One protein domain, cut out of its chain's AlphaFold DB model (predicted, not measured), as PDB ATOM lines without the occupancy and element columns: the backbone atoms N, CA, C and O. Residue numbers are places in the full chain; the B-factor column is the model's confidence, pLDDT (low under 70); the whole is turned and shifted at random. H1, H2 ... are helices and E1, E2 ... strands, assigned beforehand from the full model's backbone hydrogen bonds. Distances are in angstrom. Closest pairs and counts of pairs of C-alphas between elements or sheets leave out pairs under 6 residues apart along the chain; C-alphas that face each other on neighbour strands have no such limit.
ATOM      1  N   SER A   5       1.593  37.333  12.361       89.50
ATOM      2  CA  SER A   5       0.520  38.325  12.399       89.50
ATOM      3  C   SER A   5      -0.417  38.053  13.560       89.50
ATOM      4  O   SER A   5      -0.994  36.974  13.651       89.50
ATOM      5  N   CYS A   6      -0.565  39.048  14.431       85.75
ATOM      6  CA  CYS A   6      -1.527  39.073  15.537       85.75
ATOM      7  C   CYS A   6      -2.508  40.253  15.425       85.75
ATOM      8  O   CYS A   6      -3.363  40.450  16.284       85.75
ATOM      9  N   ASN A   7      -2.372  41.062  14.372       83.50
ATOM     10  CA  ASN A   7      -3.103  42.307  14.138       83.50
ATOM     11  C   ASN A   7      -3.954  42.259  12.850       83.50
ATOM     12  O   ASN A   7      -4.603  43.245  12.510       83.50
ATOM     13  N   GLY A   8      -3.955  41.127  12.135       83.31
ATOM     14  CA  GLY A   8      -4.654  40.963  10.859       83.31
ATOM     15  C   GLY A   8      -3.794  41.241   9.625       83.31
ATOM     16  O   GLY A   8      -4.237  40.970   8.511       83.31
ATOM     17  N   GLU A   9      -2.559  41.732   9.781       89.56
ATOM     18  CA  GLU A   9      -1.671  41.955   8.641       89.56
ATOM     19  C   GLU A   9      -1.357  40.641   7.908       89.56
ATOM     20  O   GLU A   9      -1.238  39.588   8.542       89.56
ATOM     21  N   PRO A  10      -1.203  40.654   6.575       91.81
ATOM     22  CA  PRO A  10      -0.928  39.424   5.848       91.81
ATOM     23  C   PRO A  10       0.463  38.882   6.155       91.81
ATOM     24  O   PRO A  10       1.447  39.626   6.166       91.81
ATOM     25  N   ILE A  11       0.543  37.567   6.314       93.19
ATOM     26  CA  ILE A  11       1.807  36.849   6.424       93.19
ATOM     27  C   ILE A  11       2.351  36.493   5.043       93.19
ATOM     28  O   ILE A  11       1.611  36.384   4.062       93.19
ATOM     29  N   GLU A  12       3.654  36.265   4.977       93.06
ATOM     30  CA  GLU A  12       4.377  35.845   3.792       93.06
ATOM     31  C   GLU A  12       5.377  34.735   4.134       93.06
ATOM     32  O   GLU A  12       6.084  34.822   5.140       93.06
ATOM     33  N   LEU A  13       5.456  33.716   3.276       91.31
ATOM     34  CA  LEU A  13       6.355  32.571   3.413       91.31
ATOM     35  C   LEU A  13       7.054  32.269   2.094       91.31
ATOM     36  O   LEU A  13       6.468  32.407   1.024       91.31
ATOM     37  N   GLU A  14       8.280  31.772   2.167       89.50
ATOM     38  CA  GLU A  14       9.000  31.235   1.016       89.50
ATOM     39  C   GLU A  14       8.703  29.741   0.833       89.50
ATOM     40  O   GLU A  14       9.078  28.921   1.668       89.50
ATOM     41  N   ILE A  15       8.037  29.384  -0.266       86.50
ATOM     42  CA  ILE A  15       7.711  27.988  -0.582       86.50
ATOM     43  C   ILE A  15       8.894  27.309  -1.278       86.50
ATOM     44  O   ILE A  15       9.410  27.830  -2.269       86.50
ATOM     45  N   LEU A  16       9.265  26.113  -0.814       83.44
ATOM     46  CA  LEU A  16      10.282  25.266  -1.440       83.44
ATOM     47  C   LEU A  16       9.680  24.047  -2.135       83.44
ATOM     48  O   LEU A  16       9.998  23.790  -3.296       83.44
ATOM     49  N   THR A  17       8.822  23.294  -1.444       80.12
ATOM     50  CA  THR A  17       8.284  22.025  -1.961       80.12
ATOM     51  C   THR A  17       6.941  22.186  -2.658       80.12
ATOM     52  O   THR A  17       6.539  21.302  -3.410       80.12
ATOM     53  N   GLY A  18       6.241  23.296  -2.414       80.12
ATOM     54  CA  GLY A  18       4.859  23.477  -2.857       80.12
ATOM     55  C   GLY A  18       3.836  22.902  -1.883       80.12
ATOM     56  O   GLY A  18       2.646  23.036  -2.133       80.12
ATOM     57  N   HIS A  19       4.267  22.295  -0.777       84.50
ATOM     58  CA  HIS A  19       3.394  21.623   0.179       84.50
ATOM     59  C   HIS A  19       3.352  22.408   1.484       84.50
ATOM     60  O   HIS A  19       4.271  22.319   2.293       84.50
ATOM     61  N   LEU A  20       2.291  23.186   1.682       88.25
ATOM     62  CA  LEU A  20       2.081  23.906   2.934       88.25
ATOM     63  C   LEU A  20       1.232  23.085   3.896       88.25
ATOM     64  O   LEU A  20       0.189  22.558   3.504       88.25
ATOM     65  N   LEU A  21       1.668  23.051   5.149       88.88
ATOM     66  CA  LEU A  21       0.938  22.516   6.287       88.88
ATOM     67  C   LEU A  21       0.384  23.654   7.138       88.88
ATOM     68  O   LEU A  21       1.059  24.664   7.323       88.88
ATOM     69  N   PHE A  22      -0.820  23.464   7.668       90.19
ATOM     70  CA  PHE A  22      -1.491  24.347   8.620       90.19
ATOM     71  C   PHE A  22      -1.748  23.545   9.890       90.19
ATOM     72  O   PHE A  22      -2.439  22.523   9.839       90.19
ATOM     73  N   ILE A  23      -1.173  23.993  11.001       87.38
ATOM     74  CA  ILE A  23      -1.135  23.251  12.259       87.38
ATOM     75  C   ILE A  23      -1.637  24.149  13.381       87.38
ATOM     76  O   ILE A  23      -1.183  25.288  13.520       87.38
ATOM     77  N   ASP A  24      -2.557  23.632  14.190       86.00
ATOM     78  CA  ASP A  24      -2.872  24.254  15.469       86.00
ATOM     79  C   ASP A  24      -1.677  24.078  16.426       86.00
ATOM     80  O   ASP A  24      -1.244  22.942  16.660       86.00
ATOM     81  N   PRO A  25      -1.122  25.169  16.985       85.50
ATOM     82  CA  PRO A  25       0.087  25.070  17.788       85.50
ATOM     83  C   PRO A  25      -0.023  24.150  19.010       85.50
ATOM     84  O   PRO A  25       1.001  23.586  19.387       85.50
ATOM     85  N   LEU A  26      -1.215  23.917  19.583       83.62
ATOM     86  CA  LEU A  26      -1.410  22.995  20.717       83.62
ATOM     87  C   LEU A  26      -1.020  21.551  20.391       83.62
ATOM     88  O   LEU A  26      -0.749  20.763  21.292       83.62
ATOM     89  N   TYR A  27      -0.970  21.190  19.112       82.06
ATOM     90  CA  TYR A  27      -0.583  19.850  18.692       82.06
ATOM     91  C   TYR A  27       0.926  19.707  18.485       82.06
ATOM     92  O   TYR A  27       1.405  18.582  18.365       82.06
ATOM     93  N   LEU A  28       1.702  20.800  18.478       83.00
ATOM     94  CA  LEU A  28       3.146  20.744  18.221       83.00
ATOM     95  C   LEU A  28       3.887  19.903  19.265       83.00
ATOM     96  O   LEU A  28       4.790  19.155  18.899       83.00
ATOM     97  N   GLU A  29       3.501  19.977  20.540       82.00
ATOM     98  CA  GLU A  29       4.147  19.181  21.593       82.00
ATOM     99  C   GLU A  29       3.803  17.702  21.494       82.00
ATOM    100  O   GLU A  29       4.721  16.885  21.501       82.00
ATOM    101  N   ASN A  30       2.526  17.368  21.291       83.06
ATOM    102  CA  ASN A  30       2.096  15.984  21.088       83.06
ATOM    103  C   ASN A  30       2.810  15.360  19.880       83.06
ATOM    104  O   ASN A  30       3.345  14.256  19.968       83.06
ATOM    105  N   ILE A  31       2.882  16.096  18.764       84.00
ATOM    106  CA  ILE A  31       3.609  15.658  17.570       84.00
ATOM    107  C   ILE A  31       5.094  15.476  17.889       84.00
ATOM    108  O   ILE A  31       5.680  14.475  17.493       84.00
ATOM    109  N   ARG A  32       5.722  16.416  18.605       83.25
ATOM    110  CA  ARG A  32       7.148  16.352  18.957       83.25
ATOM    111  C   ARG A  32       7.470  15.159  19.854       83.25
ATOM    112  O   ARG A  32       8.474  14.495  19.609       83.25
ATOM    113  N   GLU A  33       6.666  14.884  20.872       81.94
ATOM    114  CA  GLU A  33       6.900  13.769  21.798       81.94
ATOM    115  C   GLU A  33       6.855  12.413  21.083       81.94
ATOM    116  O   GLU A  33       7.733  11.575  21.287       81.94
ATOM    117  N   GLU A  34       5.909  12.241  20.162       77.88
ATOM    118  CA  GLU A  34       5.759  11.007  19.386       77.88
ATOM    119  C   GLU A  34       6.664  10.965  18.137       77.88
ATOM    120  O   GLU A  34       6.981   9.888  17.623       77.88
ATOM    121  N   SER A  35       7.161  12.118  17.667       71.50
ATOM    122  CA  SER A  35       8.020  12.236  16.473       71.50
ATOM    123  C   SER A  35       9.282  11.383  16.535       71.50
ATOM    124  O   SER A  35       9.721  10.845  15.514       71.50
ATOM    125  N   GLY A  36       9.844  11.215  17.738       63.47
ATOM    126  CA  GLY A  36      11.033  10.398  17.978       63.47
ATOM    127  C   GLY A  36      10.835   8.923  17.613       63.47
ATOM    128  O   GLY A  36      11.816   8.231  17.351       63.47
ATOM    129  N   ASN A  37       9.580   8.464  17.534       58.97
ATOM    130  CA  ASN A  37       9.211   7.101  17.164       58.97
ATOM    131  C   ASN A  37       8.804   6.961  15.684       58.97
ATOM    132  O   ASN A  37       8.786   5.844  15.170       58.97
ATOM    133  N   MET A  38       8.481   8.066  14.999       64.06
ATOM    134  CA  MET A  38       7.798   8.047  13.696       64.06
ATOM    135  C   MET A  38       8.689   8.310  12.478       64.06
ATOM    136  O   MET A  38       8.254   8.037  11.363       64.06
ATOM    137  N   GLY A  39       9.928   8.779  12.661       60.84
ATOM    138  CA  GLY A  39      10.899   8.930  11.567       60.84
ATOM    139  C   GLY A  39      10.402   9.840  10.435       60.84
ATOM    140  O   GLY A  39      10.065   9.376   9.350       60.84
ATOM    141  N   PHE A  40      10.377  11.152  10.668       69.69
ATOM    142  CA  PHE A  40       9.872  12.151   9.711       69.69
ATOM    143  C   PHE A  40      10.818  12.484   8.544       69.69
ATOM    144  O   PHE A  40      10.533  13.380   7.750       69.69
ATOM    145  N   ASP A  41      11.929  11.761   8.408       62.94
ATOM    146  CA  ASP A  41      12.982  12.040   7.422       62.94
ATOM    147  C   ASP A  41      12.498  11.906   5.964       62.94
ATOM    148  O   ASP A  41      13.069  12.523   5.067       62.94
ATOM    149  N   ASN A  42      11.401  11.173   5.732       62.88
ATOM    150  CA  ASN A  42      10.839  10.928   4.398       62.88
ATOM    151  C   ASN A  42       9.596  11.780   4.080       62.88
ATOM    152  O   ASN A  42       8.930  11.527   3.075       62.88
ATOM    153  N   ALA A  43       9.264  12.789   4.898       71.00
ATOM    154  CA  ALA A  43       8.049  13.596   4.720       71.00
ATOM    155  C   ALA A  43       7.925  14.199   3.306       71.00
ATOM    156  O   ALA A  43       6.830  14.322   2.766       71.00
ATOM    157  N   THR A  44       9.051  14.534   2.671       72.44
ATOM    158  CA  THR A  44       9.087  15.106   1.318       72.44
ATOM    159  C   THR A  44       9.018  14.077   0.185       72.44
ATOM    160  O   THR A  44       8.767  14.472  -0.951       72.44
ATOM    161  N   GLU A  45       9.268  12.791   0.454       80.19
ATOM    162  CA  GLU A  45       9.238  11.728  -0.567       80.19
ATOM    163  C   GLU A  45       7.803  11.313  -0.913       80.19
ATOM    164  O   GLU A  45       7.484  11.112  -2.085       80.19
ATOM    165  N   ASP A  46       6.935  11.248   0.099       82.12
ATOM    166  CA  ASP A  46       5.501  11.006  -0.058       82.12
ATOM    167  C   ASP A  46       4.688  11.934   0.866       82.12
ATOM    168  O   ASP A  46       4.266  11.536   1.959       82.12
ATOM    169  N   PRO A  47       4.448  13.191   0.435       78.94
ATOM    170  CA  PRO A  47       3.662  14.153   1.201       78.94
ATOM    171  C   PRO A  47       2.268  13.639   1.561       78.94
ATOM    172  O   PRO A  47       1.772  13.932   2.642       78.94
ATOM    173  N   ALA A  48       1.626  12.864   0.681       78.00
ATOM    174  CA  ALA A  48       0.276  12.364   0.918       78.00
ATOM    175  C   ALA A  48       0.252  11.316   2.037       78.00
ATOM    176  O   ALA A  48      -0.578  11.414   2.944       78.00
ATOM    177  N   ALA A  49       1.181  10.356   2.014       79.44
ATOM    178  CA  ALA A  49       1.313   9.371   3.086       79.44
ATOM    179  C   ALA A  49       1.693  10.028   4.419       79.44
ATOM    180  O   ALA A  49       1.167   9.652   5.466       79.44
ATOM    181  N   PHE A  50       2.561  11.041   4.381       80.94
ATOM    182  CA  PHE A  50       2.955  11.791   5.566       80.94
ATOM    183  C   PHE A  50       1.778  12.541   6.210       80.94
ATOM    184  O   PHE A  50       1.572  12.450   7.419       80.94
ATOM    185  N   LEU A  51       0.966  13.234   5.404       79.31
ATOM    186  CA  LEU A  51      -0.262  13.884   5.874       79.31
ATOM    187  C   LEU A  51      -1.210  12.879   6.521       79.31
ATOM    188  O   LEU A  51      -1.699  13.122   7.618       79.31
ATOM    189  N   GLN A  52      -1.436  11.743   5.858       78.00
ATOM    190  CA  GLN A  52      -2.333  10.710   6.360       78.00
ATOM    191  C   GLN A  52      -1.835  10.113   7.685       78.00
ATOM    192  O   GLN A  52      -2.642   9.822   8.566       78.00
ATOM    193  N   LEU A  53      -0.518   9.959   7.847       81.50
ATOM    194  CA  LEU A  53       0.087   9.564   9.117       81.50
ATOM    195  C   LEU A  53      -0.207  10.600  10.206       81.50
ATOM    196  O   LEU A  53      -0.708  10.226  11.262       81.50
ATOM    197  N   LEU A  54       0.035  11.889   9.943       81.12
ATOM    198  CA  LEU A  54      -0.250  12.931  10.930       81.12
ATOM    199  C   LEU A  54      -1.729  12.944  11.322       81.12
ATOM    200  O   LEU A  54      -2.053  13.033  12.505       81.12
ATOM    201  N   GLU A  55      -2.622  12.825  10.340       78.94
ATOM    202  CA  GLU A  55      -4.063  12.827  10.565       78.94
ATOM    203  C   GLU A  55      -4.529  11.670  11.446       78.94
ATOM    204  O   GLU A  55      -5.291  11.881  12.388       78.94
ATOM    205  N   ASN A  56      -4.052  10.459  11.168       78.94
ATOM    206  CA  ASN A  56      -4.455   9.272  11.914       78.94
ATOM    207  C   ASN A  56      -3.946   9.285  13.360       78.94
ATOM    208  O   ASN A  56      -4.646   8.819  14.257       78.94
ATOM    209  N   GLU A  57      -2.739   9.804  13.574       79.94
ATOM    210  CA  GLU A  57      -2.032   9.680  14.851       79.94
ATOM    211  C   GLU A  57      -2.312  10.861  15.785       79.94
ATOM    212  O   GLU A  57      -2.590  10.674  16.968       79.94
ATOM    213  N   PHE A  58      -2.302  12.086  15.255       78.31
ATOM    214  CA  PHE A  58      -2.406  13.307  16.064       78.31
ATOM    215  C   PHE A  58      -3.758  13.996  15.946       78.31
ATOM    216  O   PHE A  58      -4.135  14.781  16.816       78.31
ATOM    217  N   PHE A  59      -4.509  13.682  14.892       74.88
ATOM    218  CA  PHE A  59      -5.756  14.360  14.571       74.88
ATOM    219  C   PHE A  59      -6.942  13.402  14.300       74.88
ATOM    220  O   PHE A  59      -7.727  13.644  13.377       74.88
ATOM    221  N   PRO A  60      -7.155  12.342  15.109       56.69
ATOM    222  CA  PRO A  60      -8.071  11.248  14.767       56.69
ATOM    223  C   PRO A  60      -9.567  11.620  14.719       56.69
ATOM    224  O   PRO A  60     -10.375  10.822  14.246       56.69
ATOM    225  N   TYR A  61      -9.970  12.803  15.205       52.34
ATOM    226  CA  TYR A  61     -11.382  13.140  15.465       52.34
ATOM    227  C   TYR A  61     -11.979  14.306  14.653       52.34
ATOM    228  O   TYR A  61     -13.083  14.741  14.972       52.34
ATOM    229  N   GLY A  62     -11.328  14.826  13.606       49.12
ATOM    230  CA  GLY A  62     -11.755  16.105  12.999       49.12
ATOM    231  C   GLY A  62     -12.028  16.131  11.505       49.12
ATOM    232  O   GLY A  62     -11.587  17.064  10.839       49.12
ATOM    233  N   GLY A  63     -12.787  15.162  10.986       48.47
ATOM    234  CA  GLY A  63     -13.561  15.333   9.741       48.47
ATOM    235  C   GLY A  63     -12.773  15.814   8.511       48.47
ATOM    236  O   GLY A  63     -13.304  16.561   7.698       48.47
ATOM    237  N   GLY A  64     -11.487  15.457   8.398       47.16
ATOM    238  CA  GLY A  64     -10.599  15.882   7.302       47.16
ATOM    239  C   GLY A  64     -10.056  17.313   7.402       47.16
ATOM    240  O   GLY A  64      -9.196  17.692   6.606       47.16
ATOM    241  N   CYS A  65     -10.514  18.084   8.390       51.06
ATOM    242  CA  CYS A  65     -10.197  19.494   8.584       51.06
ATOM    243  C   CYS A  65      -9.118  19.742   9.638       51.06
ATOM    244  O   CYS A  65      -8.959  20.886   9.988       51.06
ATOM    245  N   LEU A  66      -8.424  18.774  10.238       56.94
ATOM    246  CA  LEU A  66      -7.528  19.099  11.370       56.94
ATOM    247  C   LEU A  66      -6.122  19.549  10.959       56.94
ATOM    248  O   LEU A  66      -5.540  20.396  11.629       56.94
ATOM    249  N   LEU A  67      -5.618  19.049   9.833       59.78
ATOM    250  CA  LEU A  67      -4.348  19.470   9.258       59.78
ATOM    251  C   LEU A  67      -4.603  20.020   7.853       59.78
ATOM    252  O   LEU A  67      -5.008  19.293   6.936       59.78
ATOM    253  N   GLY A  68      -4.403  21.327   7.692       62.06
ATOM    254  CA  GLY A  68      -4.592  21.960   6.394       62.06
ATOM    255  C   GLY A  68      -3.429  21.655   5.482       62.06
ATOM    256  O   GLY A  68      -2.272  21.815   5.857       62.06
ATOM    257  N   PHE A  69      -3.751  21.227   4.268       71.25
ATOM    258  CA  PHE A  69      -2.783  21.030   3.207       71.25
ATOM    259  C   PHE A  69      -3.116  21.956   2.046       71.25
ATOM    260  O   PHE A  69      -4.270  22.061   1.613       71.25
ATOM    261  N   LYS A  70      -2.097  22.636   1.530       76.69
ATOM    262  CA  LYS A  70      -2.209  23.401   0.293       76.69
ATOM    263  C   LYS A  70      -1.078  23.011  -0.634       76.69
ATOM    264  O   LYS A  70       0.088  23.215  -0.301       76.69
ATOM    265  N   ASN A  71      -1.443  22.493  -1.805       73.25
ATOM    266  CA  ASN A  71      -0.492  22.309  -2.887       73.25
ATOM    267  C   ASN A  71      -0.437  23.572  -3.750       73.25
ATOM    268  O   ASN A  71      -1.404  23.937  -4.423       73.25
ATOM    269  N   VAL A  72       0.705  24.248  -3.723       73.06
ATOM    270  CA  VAL A  72       0.986  25.451  -4.496       73.06
ATOM    271  C   VAL A  72       1.954  25.068  -5.615       73.06
ATOM    272  O   VAL A  72       3.156  25.289  -5.532       73.06
ATOM    273  N   PHE A  73       1.421  24.512  -6.709       63.75
ATOM    274  CA  PHE A  73       2.195  24.101  -7.895       63.75
ATOM    275  C   PHE A  73       2.916  25.255  -8.628       63.75
ATOM    276  O   PHE A  73       3.623  25.031  -9.614       63.75
ATOM    277  N   LYS A  74       2.744  26.508  -8.188       53.16
ATOM    278  CA  LYS A  74       3.466  27.660  -8.731       53.16
ATOM    279  C   LYS A  74       4.786  27.808  -7.982       53.16
ATOM    280  O   LYS A  74       4.791  28.333  -6.881       53.16
ATOM    281  N   SER A  75       5.857  27.323  -8.617       49.25
ATOM    282  CA  SER A  75       7.255  27.787  -8.541       49.25
ATOM    283  C   SER A  75       7.674  28.562  -7.283       49.25
ATOM    284  O   SER A  75       7.145  29.647  -7.054       49.25
ATOM    285  N   ALA A  76       8.709  28.063  -6.592       59.09
ATOM    286  CA  ALA A  76       9.483  28.742  -5.546       59.09
ATOM    287  C   ALA A  76       9.296  30.270  -5.544       59.09
ATOM    288  O   ALA A  76       9.738  30.975  -6.455       59.09
ATOM    289  N   GLY A  77       8.558  30.766  -4.556       67.25
ATOM    290  CA  GLY A  77       8.110  32.149  -4.506       67.25
ATOM    291  C   GLY A  77       7.365  32.458  -3.211       67.25
ATOM    292  O   GLY A  77       7.078  31.545  -2.430       67.25
ATOM    293  N   PRO A  78       7.076  33.744  -2.952       82.81
ATOM    294  CA  PRO A  78       6.369  34.148  -1.752       82.81
ATOM    295  C   PRO A  78       4.900  33.712  -1.834       82.81
ATOM    296  O   PRO A  78       4.164  34.132  -2.729       82.81
ATOM    297  N   PHE A  79       4.467  32.891  -0.885       89.00
ATOM    298  CA  PHE A  79       3.060  32.706  -0.565       89.00
ATOM    299  C   PHE A  79       2.632  33.785   0.411       89.00
ATOM    300  O   PHE A  79       3.355  34.060   1.364       89.00
ATOM    301  N   ARG A  80       1.471  34.389   0.171       91.44
ATOM    302  CA  ARG A  80       0.891  35.417   1.029       91.44
ATOM    303  C   ARG A  80      -0.490  34.964   1.476       91.44
ATOM    304  O   ARG A  80      -1.275  34.531   0.636       91.44
ATOM    305  N   LEU A  81      -0.772  35.093   2.768       91.12
ATOM    306  CA  LEU A  81      -2.073  34.780   3.350       91.12
ATOM    307  C   LEU A  81      -2.524  35.923   4.254       91.12
ATOM    308  O   LEU A  81      -1.798  36.315   5.167       91.12
ATOM    309  N   SER A  82      -3.730  36.421   4.015       90.38
ATOM    310  CA  SER A  82      -4.389  37.393   4.890       90.38
ATOM    311  C   SER A  82      -5.414  36.695   5.791       90.38
ATOM    312  O   SER A  82      -6.034  35.715   5.369       90.38
ATOM    313  N   VAL A  83      -5.631  37.192   7.017       87.75
ATOM    314  CA  VAL A  83      -6.600  36.592   7.963       87.75
ATOM    315  C   VAL A  83      -8.019  36.585   7.384       87.75
ATOM    316  O   VAL A  83      -8.787  35.665   7.643       87.75
ATOM    317  N   GLU A  84      -8.371  37.558   6.544       87.12
ATOM    318  CA  GLU A  84      -9.675  37.661   5.877       87.12
ATOM    319  C   GLU A  84      -9.975  36.480   4.945       87.12
ATOM    320  O   GLU A  84     -11.137  36.204   4.646       87.12
ATOM    321  N   GLN A  85      -8.937  35.777   4.482       89.75
ATOM    322  CA  GLN A  85      -9.095  34.578   3.662       89.75
ATOM    323  C   GLN A  85      -9.447  33.341   4.498       89.75
ATOM    324  O   GLN A  85      -9.843  32.318   3.939       89.75
ATOM    325  N   ILE A  86      -9.310  33.415   5.824       89.88
ATOM    326  CA  ILE A  86      -9.617  32.325   6.745       89.88
ATOM    327  C   ILE A  86     -11.080  32.451   7.177       89.88
ATOM    328  O   ILE A  86     -11.455  33.338   7.948       89.88
ATOM    329  N   GLN A  87     -11.922  31.541   6.691       87.38
ATOM    330  CA  GLN A  87     -13.355  31.531   6.985       87.38
ATOM    331  C   GLN A  87     -13.737  30.329   7.834       87.38
ATOM    332  O   GLN A  87     -13.347  29.202   7.540       87.38
ATOM    333  N   ARG A  88     -14.543  30.560   8.871       85.75
ATOM    334  CA  ARG A  88     -15.090  29.489   9.707       85.75
ATOM    335  C   ARG A  88     -16.102  28.657   8.921       85.75
ATOM    336  O   ARG A  88     -16.964  29.202   8.235       85.75
ATOM    337  N   ILE A  89     -16.018  27.342   9.076       80.25
ATOM    338  CA  ILE A  89     -16.961  26.370   8.529       80.25
ATOM    339  C   ILE A  89     -18.029  26.077   9.582       80.25
ATOM    340  O   ILE A  89     -17.722  25.824  10.748       80.25
ATOM    341  N   ASP A  90     -19.287  26.075   9.158       72.81
ATOM    342  CA  ASP A  90     -20.370  25.475   9.930       72.81
ATOM    343  C   ASP A  90     -20.312  23.949   9.739       72.81
ATOM    344  O   ASP A  90     -20.407  23.459   8.610       72.81
ATOM    345  N   GLY A  91     -20.141  23.198  10.834       65.81
ATOM    346  CA  GLY A  91     -19.951  21.737  10.847       65.81
ATOM    347  C   GLY A  91     -21.129  20.913  10.308       65.81
ATOM    348  O   GLY A  91     -21.125  19.693  10.400       65.81
ATOM    349  N   THR A  92     -22.150  21.567   9.757       69.50
ATOM    350  CA  THR A  92     -23.295  20.944   9.088       69.50
ATOM    351  C   THR A  92     -23.146  20.856   7.561       69.50
ATOM    352  O   THR A  92     -23.969  20.216   6.902       69.50
ATOM    353  N   ASN A  93     -22.111  21.466   6.966       78.88
ATOM    354  CA  ASN A  93     -21.901  21.458   5.515       78.88
ATOM    355  C   ASN A  93     -21.125  20.217   5.037       78.88
ATOM    356  O   ASN A  93     -19.907  20.254   4.847       78.88
ATOM    357  N   SER A  94     -21.861  19.140   4.752       80.25
ATOM    358  CA  SER A  94     -21.308  17.864   4.273       80.25
ATOM    359  C   SER A  94     -20.512  17.961   2.965       80.25
ATOM    360  O   SER A  94     -19.636  17.139   2.710       80.25
ATOM    361  N   THR A  95     -20.781  18.967   2.123       86.31
ATOM    362  CA  THR A  95     -20.024  19.164   0.876       86.31
ATOM    363  C   THR A  95     -18.624  19.702   1.160       86.31
ATOM    364  O   THR A  95     -17.657  19.217   0.580       86.31
ATOM    365  N   LEU A  96     -18.497  20.687   2.056       80.94
ATOM    366  CA  LEU A  96     -17.186  21.217   2.448       80.94
ATOM    367  C   LEU A  96     -16.367  20.174   3.207       80.94
ATOM    368  O   LEU A  96     -15.173  20.053   2.954       80.94
ATOM    369  N   GLU A  97     -17.013  19.388   4.067       78.38
ATOM    370  CA  GLU A  97     -16.377  18.256   4.743       78.38
ATOM    371  C   GLU A  97     -15.799  17.258   3.728       78.38
ATOM    372  O   GLU A  97     -14.615  16.932   3.782       78.38
ATOM    373  N   GLN A  98     -16.582  16.851   2.723       81.19
ATOM    374  CA  GLN A  98     -16.095  15.944   1.684       81.19
ATOM    375  C   GLN A  98     -14.920  16.540   0.888       81.19
ATOM    376  O   GLN A  98     -13.923  15.859   0.656       81.19
ATOM    377  N   LEU A  99     -15.007  17.809   0.477       83.81
ATOM    378  CA  LEU A  99     -13.924  18.474  -0.262       83.81
ATOM    379  C   LEU A  99     -12.643  18.613   0.573       83.81
ATOM    380  O   LEU A  99     -11.545  18.557   0.013       83.81
ATOM    381  N   SER A 100     -12.792  18.798   1.884       78.81
ATOM    382  CA  SER A 100     -11.701  18.848   2.854       78.81
ATOM    383  C   SER A 100     -11.007  17.490   2.984       78.81
ATOM    384  O   SER A 100      -9.792  17.403   2.810       78.81
ATOM    385  N   VAL A 101     -11.777  16.410   3.167       77.44
ATOM    386  CA  VAL A 101     -11.262  15.027   3.198       77.44
ATOM    387  C   VAL A 101     -10.538  14.674   1.896       77.44
ATOM    388  O   VAL A 101      -9.465  14.078   1.918       77.44
ATOM    389  N   GLU A 102     -11.081  15.087   0.750       78.81
ATOM    390  CA  GLU A 102     -10.469  14.878  -0.569       78.81
ATOM    391  C   GLU A 102      -9.289  15.829  -0.858       78.81
ATOM    392  O   GLU A 102      -8.725  15.779  -1.954       78.81
ATOM    393  N   LYS A 103      -8.928  16.715   0.085       78.12
ATOM    394  CA  LYS A 103      -7.854  17.721  -0.029       78.12
ATOM    395  C   LYS A 103      -7.970  18.610  -1.275       78.12
ATOM    396  O   LYS A 103      -6.975  19.099  -1.808       78.12
ATOM    397  N   LYS A 104      -9.203  18.840  -1.741       80.88
ATOM    398  CA  LYS A 104      -9.529  19.740  -2.865       80.88
ATOM    399  C   LYS A 104      -9.623  21.201  -2.442       80.88
ATOM    400  O   LYS A 104      -9.532  22.087  -3.286       80.88
ATOM    401  N   ILE A 105      -9.822  21.435  -1.151       83.50
ATOM    402  CA  ILE A 105      -9.781  22.744  -0.504       83.50
ATOM    403  C   ILE A 105      -8.775  22.694   0.643       83.50
ATOM    404  O   ILE A 105      -8.528  21.634   1.218       83.50
ATOM    405  N   THR A 106      -8.215  23.845   0.999       86.56
ATOM    406  CA  THR A 106      -7.394  23.965   2.204       86.56
ATOM    407  C   THR A 106      -8.316  24.222   3.386       86.56
ATOM    408  O   THR A 106      -8.877  25.311   3.500       86.56
ATOM    409  N   ALA A 107      -8.472  23.224   4.250       85.56
ATOM    410  CA  ALA A 107      -9.239  23.322   5.483       85.56
ATOM    411  C   ALA A 107      -8.388  22.873   6.673       85.56
ATOM    412  O   ALA A 107      -7.647  21.902   6.558       85.56
ATOM    413  N   PHE A 108      -8.480  23.582   7.789       86.19
ATOM    414  CA  PHE A 108      -7.742  23.298   9.019       86.19
ATOM    415  C   PHE A 108      -8.630  23.599  10.236       86.19
ATOM    416  O   PHE A 108      -9.635  24.301  10.118       86.19
ATOM    417  N   SER A 109      -8.275  23.089  11.407       83.38
ATOM    418  CA  SER A 109      -8.999  23.335  12.648       83.38
ATOM    419  C   SER A 109      -8.036  23.997  13.606       83.38
ATOM    420  O   SER A 109      -6.832  23.756  13.559       83.38
ATOM    421  N   SER A 110      -8.575  24.861  14.449       84.75
ATOM    422  CA  SER A 110      -7.826  25.454  15.543       84.75
ATOM    423  C   SER A 110      -8.692  25.460  16.783       84.75
ATOM    424  O   SER A 110      -9.903  25.593  16.649       84.75
ATOM    425  N   ASP A 111      -8.079  25.341  17.955       81.25
ATOM    426  CA  ASP A 111      -8.700  25.384  19.273       81.25
ATOM    427  C   ASP A 111      -8.662  26.775  19.914       81.25
ATOM    428  O   ASP A 111      -9.514  27.101  20.743       81.25
ATOM    429  N   PHE A 112      -7.733  27.637  19.499       79.00
ATOM    430  CA  PHE A 112      -7.545  28.958  20.108       79.00
ATOM    431  C   PHE A 112      -7.451  30.116  19.105       79.00
ATOM    432  O   PHE A 112      -7.224  31.258  19.501       79.00
ATOM    433  N   GLY A 113      -7.724  29.864  17.821       83.69
ATOM    434  CA  GLY A 113      -7.721  30.901  16.787       83.69
ATOM    435  C   GLY A 113      -6.310  31.328  16.393       83.69
ATOM    436  O   GLY A 113      -6.064  32.514  16.161       83.69
ATOM    437  N   ALA A 114      -5.385  30.368  16.339       87.06
ATOM    438  CA  ALA A 114      -4.061  30.571  15.776       87.06
ATOM    439  C   ALA A 114      -3.581  29.348  14.990       87.06
ATOM    440  O   ALA A 114      -4.063  28.233  15.173       87.06
ATOM    441  N   CYS A 115      -2.645  29.567  14.075       89.06
ATOM    442  CA  CYS A 115      -2.122  28.519  13.217       89.06
ATOM    443  C   CYS A 115      -0.660  28.792  12.868       89.06
ATOM    444  O   CYS A 115      -0.292  29.910  12.499       89.06
ATOM    445  N   VAL A 116       0.167  27.753  12.963       90.88
ATOM    446  CA  VAL A 116       1.490  27.722  12.341       90.88
ATOM    447  C   VAL A 116       1.342  27.171  10.932       90.88
ATOM    448  O   VAL A 116       0.734  26.123  10.713       90.88
ATOM    449  N   ILE A 117       1.931  27.881   9.981       92.12
ATOM    450  CA  ILE A 117       1.939  27.532   8.568       92.12
ATOM    451  C   ILE A 117       3.381  27.291   8.163       92.12
ATOM    452  O   ILE A 117       4.257  28.085   8.496       92.12
ATOM    453  N   LEU A 118       3.653  26.211   7.446       91.06
ATOM    454  CA  LEU A 118       5.017  25.877   7.055       91.06
ATOM    455  C   LEU A 118       5.077  25.064   5.775       91.06
ATOM    456  O   LEU A 118       4.187  24.268   5.491       91.06
ATOM    457  N   ASP A 119       6.157  25.244   5.025       89.12
ATOM    458  CA  ASP A 119       6.527  24.310   3.971       89.12
ATOM    459  C   ASP A 119       6.958  22.979   4.597       89.12
ATOM    460  O   ASP A 119       7.717  22.950   5.570       89.12
ATOM    461  N   LEU A 120       6.474  21.882   4.025       86.56
ATOM    462  CA  LEU A 120       6.647  20.521   4.519       86.56
ATOM    463  C   LEU A 120       8.108  20.154   4.811       86.56
ATOM    464  O   LEU A 120       8.376  19.474   5.799       86.56
ATOM    465  N   VAL A 121       9.062  20.638   4.007       85.62
ATOM    466  CA  VAL A 121      10.497  20.352   4.219       85.62
ATOM    467  C   VAL A 121      11.022  20.885   5.556       85.62
ATOM    468  O   VAL A 121      11.999  20.369   6.092       85.62
ATOM    469  N   ASN A 122      10.360  21.895   6.120       87.31
ATOM    470  CA  ASN A 122      10.751  22.517   7.380       87.31
ATOM    471  C   ASN A 122      10.098  21.858   8.600       87.31
ATOM    472  O   ASN A 122      10.407  22.258   9.720       87.31
ATOM    473  N   PHE A 123       9.205  20.878   8.415       86.88
ATOM    474  CA  PHE A 123       8.373  20.332   9.489       86.88
ATOM    475  C   PHE A 123       9.179  19.823  10.683       86.88
ATOM    476  O   PHE A 123       9.003  20.316  11.798       86.88
ATOM    477  N   SER A 124      10.126  18.916  10.449       84.56
ATOM    478  CA  SER A 124      10.949  18.340  11.518       84.56
ATOM    479  C   SER A 124      11.792  19.392  12.241       84.56
ATOM    480  O   SER A 124      11.907  19.360  13.464       84.56
ATOM    481  N   ALA A 125      12.364  20.349  11.502       86.38
ATOM    482  CA  ALA A 125      13.184  21.403  12.091       86.38
ATOM    483  C   ALA A 125      12.337  22.366  12.935       86.38
ATOM    484  O   ALA A 125      12.726  22.723  14.045       86.38
ATOM    485  N   LEU A 126      11.161  22.756  12.441       86.62
ATOM    486  CA  LEU A 126      10.274  23.677  13.138       86.62
ATOM    487  C   LEU A 126       9.714  23.060  14.426       86.62
ATOM    488  O   LEU A 126       9.721  23.733  15.454       86.62
ATOM    489  N   LEU A 127       9.334  21.777  14.412       84.56
ATOM    490  CA  LEU A 127       8.899  21.046  15.612       84.56
ATOM    491  C   LEU A 127       9.944  21.021  16.735       84.56
ATOM    492  O   LEU A 127       9.594  20.982  17.911       84.56
ATOM    493  N   GLN A 128      11.233  21.030  16.391       83.56
ATOM    494  CA  GLN A 128      12.314  21.050  17.380       83.56
ATOM    495  C   GLN A 128      12.594  22.455  17.927       83.56
ATOM    496  O   GLN A 128      13.194  22.594  18.992       83.56
ATOM    497  N   LEU A 129      12.198  23.496  17.194       86.00
ATOM    498  CA  LEU A 129      12.522  24.892  17.496       86.00
ATOM    499  C   LEU A 129      11.388  25.650  18.172       86.00
ATOM    500  O   LEU A 129      11.654  26.695  18.767       86.00
ATOM    501  N   LEU A 130      10.154  25.184  18.016       82.69
ATOM    502  CA  LEU A 130       8.964  25.818  18.552       82.69
ATOM    503  C   LEU A 130       8.337  24.946  19.634       82.69
ATOM    504  O   LEU A 130       8.115  23.750  19.452       82.69
ATOM    505  N   THR A 131       8.055  25.570  20.770       81.50
ATOM    506  CA  THR A 131       7.233  24.997  21.838       81.50
ATOM    507  C   THR A 131       5.852  25.650  21.835       81.50
ATOM    508  O   THR A 131       5.658  26.681  21.187       81.50
ATOM    509  N   ILE A 132       4.882  25.058  22.536       79.00
ATOM    510  CA  ILE A 132       3.565  25.690  22.692       79.00
ATOM    511  C   ILE A 132       3.704  27.008  23.459       79.00
ATOM    512  O   ILE A 132       3.150  28.024  23.035       79.00
ATOM    513  N   GLU A 133       4.496  26.999  24.535       77.56
ATOM    514  CA  GLU A 133       4.791  28.180  25.357       77.56
ATOM    515  C   GLU A 133       5.385  29.320  24.514       77.56
ATOM    516  O   GLU A 133       4.980  30.470  24.657       77.56
ATOM    517  N   ASP A 134       6.269  28.999  23.558       75.31
ATOM    518  CA  ASP A 134       6.886  29.997  22.674       75.31
ATOM    519  C   ASP A 134       5.888  30.749  21.782       75.31
ATOM    520  O   ASP A 134       6.231  31.805  21.260       75.31
ATOM    521  N   ILE A 135       4.698  30.200  21.529       77.88
ATOM    522  CA  ILE A 135       3.757  30.759  20.549       77.88
ATOM    523  C   ILE A 135       2.487  31.279  21.216       77.88
ATOM    524  O   ILE A 135       1.959  32.302  20.785       77.88
ATOM    525  N   ILE A 136       1.983  30.595  22.245       74.06
ATOM    526  CA  ILE A 136       0.741  30.993  22.920       74.06
ATOM    527  C   ILE A 136       0.961  32.203  23.829       74.06
ATOM    528  O   ILE A 136       0.115  33.098  23.851       74.06
ATOM    529  N   ASP A 137       2.092  32.256  24.533       73.12
ATOM    530  CA  ASP A 137       2.385  33.336  25.481       73.12
ATOM    531  C   ASP A 137       3.155  34.500  24.839       73.12
ATOM    532  O   ASP A 137       3.375  35.535  25.477       73.12
ATOM    533  N   ALA A 138       3.554  34.357  23.571       74.25
ATOM    534  CA  ALA A 138       4.300  35.375  22.850       74.25
ATOM    535  C   ALA A 138       3.466  36.636  22.617       74.25
ATOM    536  O   ALA A 138       2.377  36.622  22.040       74.25
ATOM    537  N   THR A 139       4.031  37.769  23.014       76.62
ATOM    538  CA  THR A 139       3.515  39.092  22.671       76.62
ATOM    539  C   THR A 139       4.070  39.558  21.324       76.62
ATOM    540  O   THR A 139       5.062  39.028  20.821       76.62
ATOM    541  N   GLU A 140       3.489  40.622  20.753       78.50
ATOM    542  CA  GLU A 140       3.996  41.244  19.517       78.50
ATOM    543  C   GLU A 140       5.503  41.574  19.594       78.50
ATOM    544  O   GLU A 140       6.220  41.473  18.597       78.50
ATOM    545  N   SER A 141       6.003  41.908  20.790       83.44
ATOM    546  CA  SER A 141       7.420  42.184  21.041       83.44
ATOM    547  C   SER A 141       8.334  40.955  21.073       83.44
ATOM    548  O   SER A 141       9.539  41.119  20.876       83.44
ATOM    549  N   ASP A 142       7.803  39.752  21.291       84.38
ATOM    550  CA  ASP A 142       8.599  38.520  21.385       84.38
ATOM    551  C   ASP A 142       8.835  37.886  20.005       84.38
ATOM    552  O   ASP A 142       9.903  37.323  19.738       84.38
ATOM    553  N   PHE A 143       7.878  38.035  19.081       85.44
ATOM    554  CA  PHE A 143       7.938  37.423  17.748       85.44
ATOM    555  C   PHE A 143       9.189  37.747  16.920       85.44
ATOM    556  O   PHE A 143       9.681  36.830  16.257       85.44
ATOM    557  N   PRO A 144       9.774  38.963  16.948       88.38
ATOM    558  CA  PRO A 144      11.027  39.225  16.243       88.38
ATOM    559  C   PRO A 144      12.174  38.287  16.655       88.38
ATOM    560  O   PRO A 144      12.951  37.858  15.800       88.38
ATOM    561  N   LEU A 145      12.263  37.920  17.941       86.31
ATOM    562  CA  LEU A 145      13.297  37.011  18.450       86.31
ATOM    563  C   LEU A 145      13.055  35.574  17.978       86.31
ATOM    564  O   LEU A 145      13.990  34.904  17.529       86.31
ATOM    565  N   TYR A 146      11.802  35.115  18.020       86.25
ATOM    566  CA  TYR A 146      11.418  33.809  17.479       86.25
ATOM    567  C   TYR A 146      11.678  33.723  15.980       86.25
ATOM    568  O   TYR A 146      12.264  32.747  15.505       86.25
ATOM    569  N   GLN A 147      11.335  34.779  15.244       89.25
ATOM    570  CA  GLN A 147      11.571  34.855  13.814       89.25
ATOM    571  C   GLN A 147      13.052  34.764  13.473       89.25
ATOM    572  O   GLN A 147      13.422  34.005  12.574       89.25
ATOM    573  N   GLU A 148      13.915  35.483  14.190       89.06
ATOM    574  CA  GLU A 148      15.356  35.386  13.974       89.06
ATOM    575  C   GLU A 148      15.880  33.974  14.280       89.06
ATOM    576  O   GLU A 148      16.633  33.410  13.480       89.06
ATOM    577  N   ARG A 149      15.455  33.384  15.406       88.56
ATOM    578  CA  ARG A 149      15.867  32.039  15.841       88.56
ATOM    579  C   ARG A 149      15.501  30.975  14.810       88.56
ATOM    580  O   ARG A 149      16.369  30.199  14.411       88.56
ATOM    581  N   ILE A 150      14.246  30.959  14.363       90.31
ATOM    582  CA  ILE A 150      13.746  29.963  13.409       90.31
ATOM    583  C   ILE A 150      14.427  30.153  12.056       90.31
ATOM    584  O   ILE A 150      15.002  29.207  11.522       90.31
ATOM    585  N   ASN A 151      14.471  31.386  11.538       91.75
ATOM    586  CA  ASN A 151      15.085  31.666  10.239       91.75
ATOM    587  C   ASN A 151      16.581  31.333  10.206       91.75
ATOM    588  O   ASN A 151      17.092  30.928   9.165       91.75
ATOM    589  N   ARG A 152      17.297  31.476  11.329       90.75
ATOM    590  CA  ARG A 152      18.705  31.070  11.421       90.75
ATOM    591  C   ARG A 152      18.880  29.555  11.302       90.75
ATOM    592  O   ARG A 152      19.904  29.114  10.792       90.75
ATOM    593  N   ALA A 153      17.913  28.779  11.783       88.38
ATOM    594  CA  ALA A 153      17.989  27.326  11.800       88.38
ATOM    595  C   ALA A 153      17.567  26.690  10.467       88.38
ATOM    596  O   ALA A 153      18.263  25.801   9.985       88.38
ATOM    597  N   ILE A 154      16.469  27.154   9.858       87.75
ATOM    598  CA  ILE A 154      15.960  26.574   8.599       87.75
ATOM    599  C   ILE A 154      16.467  27.305   7.343       87.75
ATOM    600  O   ILE A 154      16.436  26.758   6.244       87.75
ATOM    601  N   GLY A 155      16.986  28.530   7.485       84.31
ATOM    602  CA  GLY A 155      17.631  29.309   6.419       84.31
ATOM    603  C   GLY A 155      16.678  29.919   5.387       84.31
ATOM    604  O   GLY A 155      16.937  31.016   4.890       84.31
ATOM    605  N   ASN A 156      15.567  29.249   5.088       80.69
ATOM    606  CA  ASN A 156      14.466  29.757   4.277       80.69
ATOM    607  C   ASN A 156      13.392  30.409   5.160       80.69
ATOM    608  O   ASN A 156      13.258  30.134   6.350       80.69
ATOM    609  N   LYS A 157      12.567  31.275   4.578       89.31
ATOM    610  CA  LYS A 157      11.430  31.880   5.296       89.31
ATOM    611  C   LYS A 157      10.159  31.055   5.105       89.31
ATOM    612  O   LYS A 157       9.075  31.604   4.958       89.31
ATOM    613  N   GLY A 158      10.294  29.731   5.049       90.00
ATOM    614  CA  GLY A 158       9.210  28.798   4.722       90.00
ATOM    615  C   GLY A 158       8.326  28.439   5.910       90.00
ATOM    616  O   GLY A 158       7.902  27.293   6.028       90.00
ATOM    617  N   TRP A 159       8.101  29.396   6.807       92.94
ATOM    618  CA  TRP A 159       7.212  29.267   7.952       92.94
ATOM    619  C   TRP A 159       6.575  30.620   8.271       92.94
ATOM    620  O   TRP A 159       7.167  31.673   7.996       92.94
ATOM    621  N   ALA A 160       5.397  30.573   8.878       93.25
ATOM    622  CA  ALA A 160       4.725  31.712   9.459       93.25
ATOM    623  C   ALA A 160       3.785  31.304  10.596       93.25
ATOM    624  O   ALA A 160       3.425  30.137  10.750       93.25
ATOM    625  N   TYR A 161       3.359  32.295  11.364       92.19
ATOM    626  CA  TYR A 161       2.371  32.180  12.419       92.19
ATOM    627  C   TYR A 161       1.272  33.220  12.218       92.19
ATOM    628  O   TYR A 161       1.547  34.386  11.942       92.19
ATOM    629  N   ILE A 162       0.020  32.810  12.353       90.44
ATOM    630  CA  ILE A 162      -1.115  33.722  12.276       90.44
ATOM    631  C   ILE A 162      -2.014  33.503  13.480       90.44
ATOM    632  O   ILE A 162      -2.384  32.375  13.793       90.44
ATOM    633  N   GLN A 163      -2.362  34.590  14.147       87.88
ATOM    634  CA  GLN A 163      -3.271  34.630  15.278       87.88
ATOM    635  C   GLN A 163      -4.386  35.611  14.956       87.88
ATOM    636  O   GLN A 163      -4.158  36.681  14.384       87.88
ATOM    637  N   ASN A 164      -5.612  35.252  15.315       81.12
ATOM    638  CA  ASN A 164      -6.736  36.145  15.116       81.12
ATOM    639  C   ASN A 164      -6.622  37.392  16.010       81.12
ATOM    640  O   ASN A 164      -6.537  37.244  17.231       81.12
ATOM    641  N   PRO A 165      -6.728  38.608  15.443       73.12
ATOM    642  CA  PRO A 165      -6.799  39.847  16.219       73.12
ATOM    643  C   PRO A 165      -8.104  40.020  17.027       73.12
ATOM    644  O   PRO A 165      -8.259  41.016  17.729       73.12
ATOM    645  N   GLY A 166      -9.072  39.105  16.917       69.31
ATOM    646  CA  GLY A 166     -10.322  39.060  17.684       69.31
ATOM    647  C   GLY A 166     -11.592  39.203  16.832       69.31
ATOM    648  O   GLY A 166     -11.612  39.903  15.821       69.31
ATOM    649  N   ILE A 167     -12.694  38.573  17.277       66.25
ATOM    650  CA  ILE A 167     -14.018  38.620  16.606       66.25
ATOM    651  C   ILE A 167     -14.542  40.057  16.496       66.25
ATOM    652  O   ILE A 167     -15.184  40.415  15.511       66.25
ATOM    653  N   GLU A 168     -14.248  40.888  17.497       64.69
ATOM    654  CA  GLU A 168     -14.670  42.294  17.557       64.69
ATOM    655  C   GLU A 168     -14.125  43.124  16.385       64.69
ATOM    656  O   GLU A 168     -14.738  44.113  15.992       64.69
ATOM    657  N   ASN A 169     -13.029  42.667  15.768       65.44
ATOM    658  CA  ASN A 169     -12.412  43.283  14.598       65.44
ATOM    659  C   ASN A 169     -12.981  42.753  13.262       65.44
ATOM    660  O   ASN A 169     -12.478  43.104  12.199       65.44
ATOM    661  N   GLY A 170     -14.039  41.931  13.297       63.97
ATOM    662  CA  GLY A 170     -14.750  41.440  12.110       63.97
ATOM    663  C   GLY A 170     -14.166  40.175  11.474       63.97
ATOM    664  O   GLY A 170     -14.619  39.775  10.402       63.97
ATOM    665  N   PHE A 171     -13.197  39.523  12.122       71.62
ATOM    666  CA  PHE A 171     -12.542  38.321  11.603       71.62
ATOM    667  C   PHE A 171     -13.229  37.034  12.070       71.62
ATOM    668  O   PHE A 171     -13.516  36.846  13.255       71.62
ATOM    669  N   GLY A 172     -13.448  36.109  11.132       65.00
ATOM    670  CA  GLY A 172     -14.103  34.824  11.395       65.00
ATOM    671  C   GLY A 172     -13.213  33.768  12.062       65.00
ATOM    672  O   GLY A 172     -13.738  32.773  12.556       65.00
ATOM    673  N   PHE A 173     -11.892  33.969  12.091       79.94
ATOM    674  CA  PHE A 173     -10.899  32.992  12.551       79.94
ATOM    675  C   PHE A 173     -10.814  32.860  14.088       79.94
ATOM    676  O   PHE A 173      -9.780  33.111  14.682       79.94
ATOM    677  N   ALA A 174     -11.893  32.574  14.807       77.50
ATOM    678  CA  ALA A 174     -11.912  32.757  16.263       77.50
ATOM    679  C   ALA A 174     -12.041  31.481  17.095       77.50
ATOM    680  O   ALA A 174     -13.081  30.820  17.064       77.50
ATOM    681  N   GLY A 175     -11.037  31.239  17.946       80.06
ATOM    682  CA  GLY A 175     -11.060  30.174  18.945       80.06
ATOM    683  C   GLY A 175     -11.241  28.791  18.325       80.06
ATOM    684  O   GLY A 175     -10.826  28.556  17.187       80.06
ATOM    685  N   SER A 176     -11.906  27.908  19.073       84.12
ATOM    686  CA  SER A 176     -12.152  26.536  18.638       84.12
ATOM    687  C   SER A 176     -13.145  26.454  17.472       84.12
ATOM    688  O   SER A 176     -14.275  26.965  17.546       84.12
ATOM    689  N   GLY A 177     -12.723  25.818  16.380       83.31
ATOM    690  CA  GLY A 177     -13.527  25.592  15.184       83.31
ATOM    691  C   GLY A 177     -12.744  25.016  14.004       83.31
ATOM    692  O   GLY A 177     -11.528  24.843  14.056       83.31
ATOM    693  N   SER A 178     -13.467  24.756  12.914       84.88
ATOM    694  CA  SER A 178     -12.897  24.384  11.616       84.88
ATOM    695  C   SER A 178     -12.982  25.556  10.647       84.88
ATOM    696  O   SER A 178     -13.951  26.320  10.661       84.88
ATOM    697  N   TYR A 179     -11.975  25.684   9.796       87.25
ATOM    698  CA  TYR A 179     -11.746  26.823   8.922       87.25
ATOM    699  C   TYR A 179     -11.358  26.366   7.517       87.25
ATOM    700  O   TYR A 179     -10.739  25.319   7.350       87.25
ATOM    701  N   ILE A 180     -11.685  27.173   6.510       88.69
ATOM    702  CA  ILE A 180     -11.145  27.078   5.150       88.69
ATOM    703  C   ILE A 180     -10.291  28.296   4.827       88.69
ATOM    704  O   ILE A 180     -10.553  29.394   5.319       88.69
ATOM    705  N   VAL A 181      -9.324  28.109   3.935       88.81
ATOM    706  CA  VAL A 181      -8.615  29.196   3.261       88.81
ATOM    707  C   VAL A 181      -9.209  29.374   1.868       88.81
ATOM    708  O   VAL A 181      -9.122  28.463   1.041       88.81
ATOM    709  N   ILE A 182      -9.806  30.537   1.608       87.00
ATOM    710  CA  ILE A 182     -10.322  30.908   0.283       87.00
ATOM    711  C   ILE A 182      -9.208  31.533  -0.573       87.00
ATOM    712  O   ILE A 182      -8.403  32.327  -0.077       87.00
TER     713      ILE A 182
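AT A GLANCE: This is residues 5 to 182 of the 183 residues of an uncharacterized protein of Hymenobacter rigui (UniProt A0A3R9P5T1). A curled four-stranded sheet, E3-E2-E7-E8, forms one wall of a loose, incompletely closed barrel; the pair E1-E4 adjoins it beside E8, and the sheet E5-E9-E6 adjoins it beside E3, with a gap between E4 and E5. The six helices lie outside this ring of strands: H4 packs on the large sheet, H1 and H6 each meet H4, H2 and H5 graze the same sheet, and H3 grazes E5-E9-E6. The printed part has 178 residues, in the order E1 E2 H1 H2 E3 E4 E5 H3 E6 E7 H4 H5 H6 E8 E9; the three sheets are antiparallel and the class is mixed, helices and strands. It is compact, with a radius of gyration of the C-alphas of 15.2 A, and rounded, spanning 42 by 37 by 33 A.

IN THESE COORDINATES: The largest sheet holds E3, residues 68 to 71; E2, 19 to 23; E7, 114 to 119, 17.0 A long; and E8, 159 to 163, 13.9 A. E1, residues 11 to 14, begins at C-alpha 11 (1.807, 36.849, 6.424) and pairs with E4, 78 to 81. E5 is residues 86 to 88, E6 106 to 110, and E9 177 to 181, ending at C-alpha 181 (-8.615, 29.196, 3.261). The helices are H1, 27 to 38, 15.3 A; H2, 47 to 58, 16.1 A; H3, 94 to 101; H4, 120 to 129, 14.9 A; H5, 133 to 136; and H6, 143 to 154, 16.3 A.

HOW THE PARTS SIT: E2 and E7 are antiparallel, with N 21 and O 118 at 2.8 A; across E7 and E8, N 115 and O 162 are at 2.8 A. The three sheets make a stack of sheets, face to face in turn. E3 and E6 come closest at the C-alphas of Gly 68 and Phe 108, 4.3 A; E1 and E8 at Leu 13 and Trp 159, 5.7 A. N 13 and O 79 of E1 and E4 are 2.9 A apart, as are N 87 and O 180 of E5 and E9; N 179 and O 108 of E9 and E6 are at 2.7 A. E5, H3 and E6 form a split strand-helix-strand unit, two same-way strands with E9 between them, its crossover right-handed. H4 is on the large sheet at a height of 8.3 A. H4 touches H6, closest at the C-alphas of Leu 129 and Ile 150, 6.6 A. Every O i to N i+4 pair is within hydrogen-bond range in H2, H3 and H6, against 5 of 8 in H1 and 4 of 6 in H4; H5 is too short for one.

THE WHOLE: The farthest C-alphas, Thr 92 and Arg 152, are 43.3 A apart. The printed part has no cut. The link E8 to E9, 13 residues, is long. Mean pLDDT of the printed part is 79.8; 29 residues are under 70, among them 60 to 68.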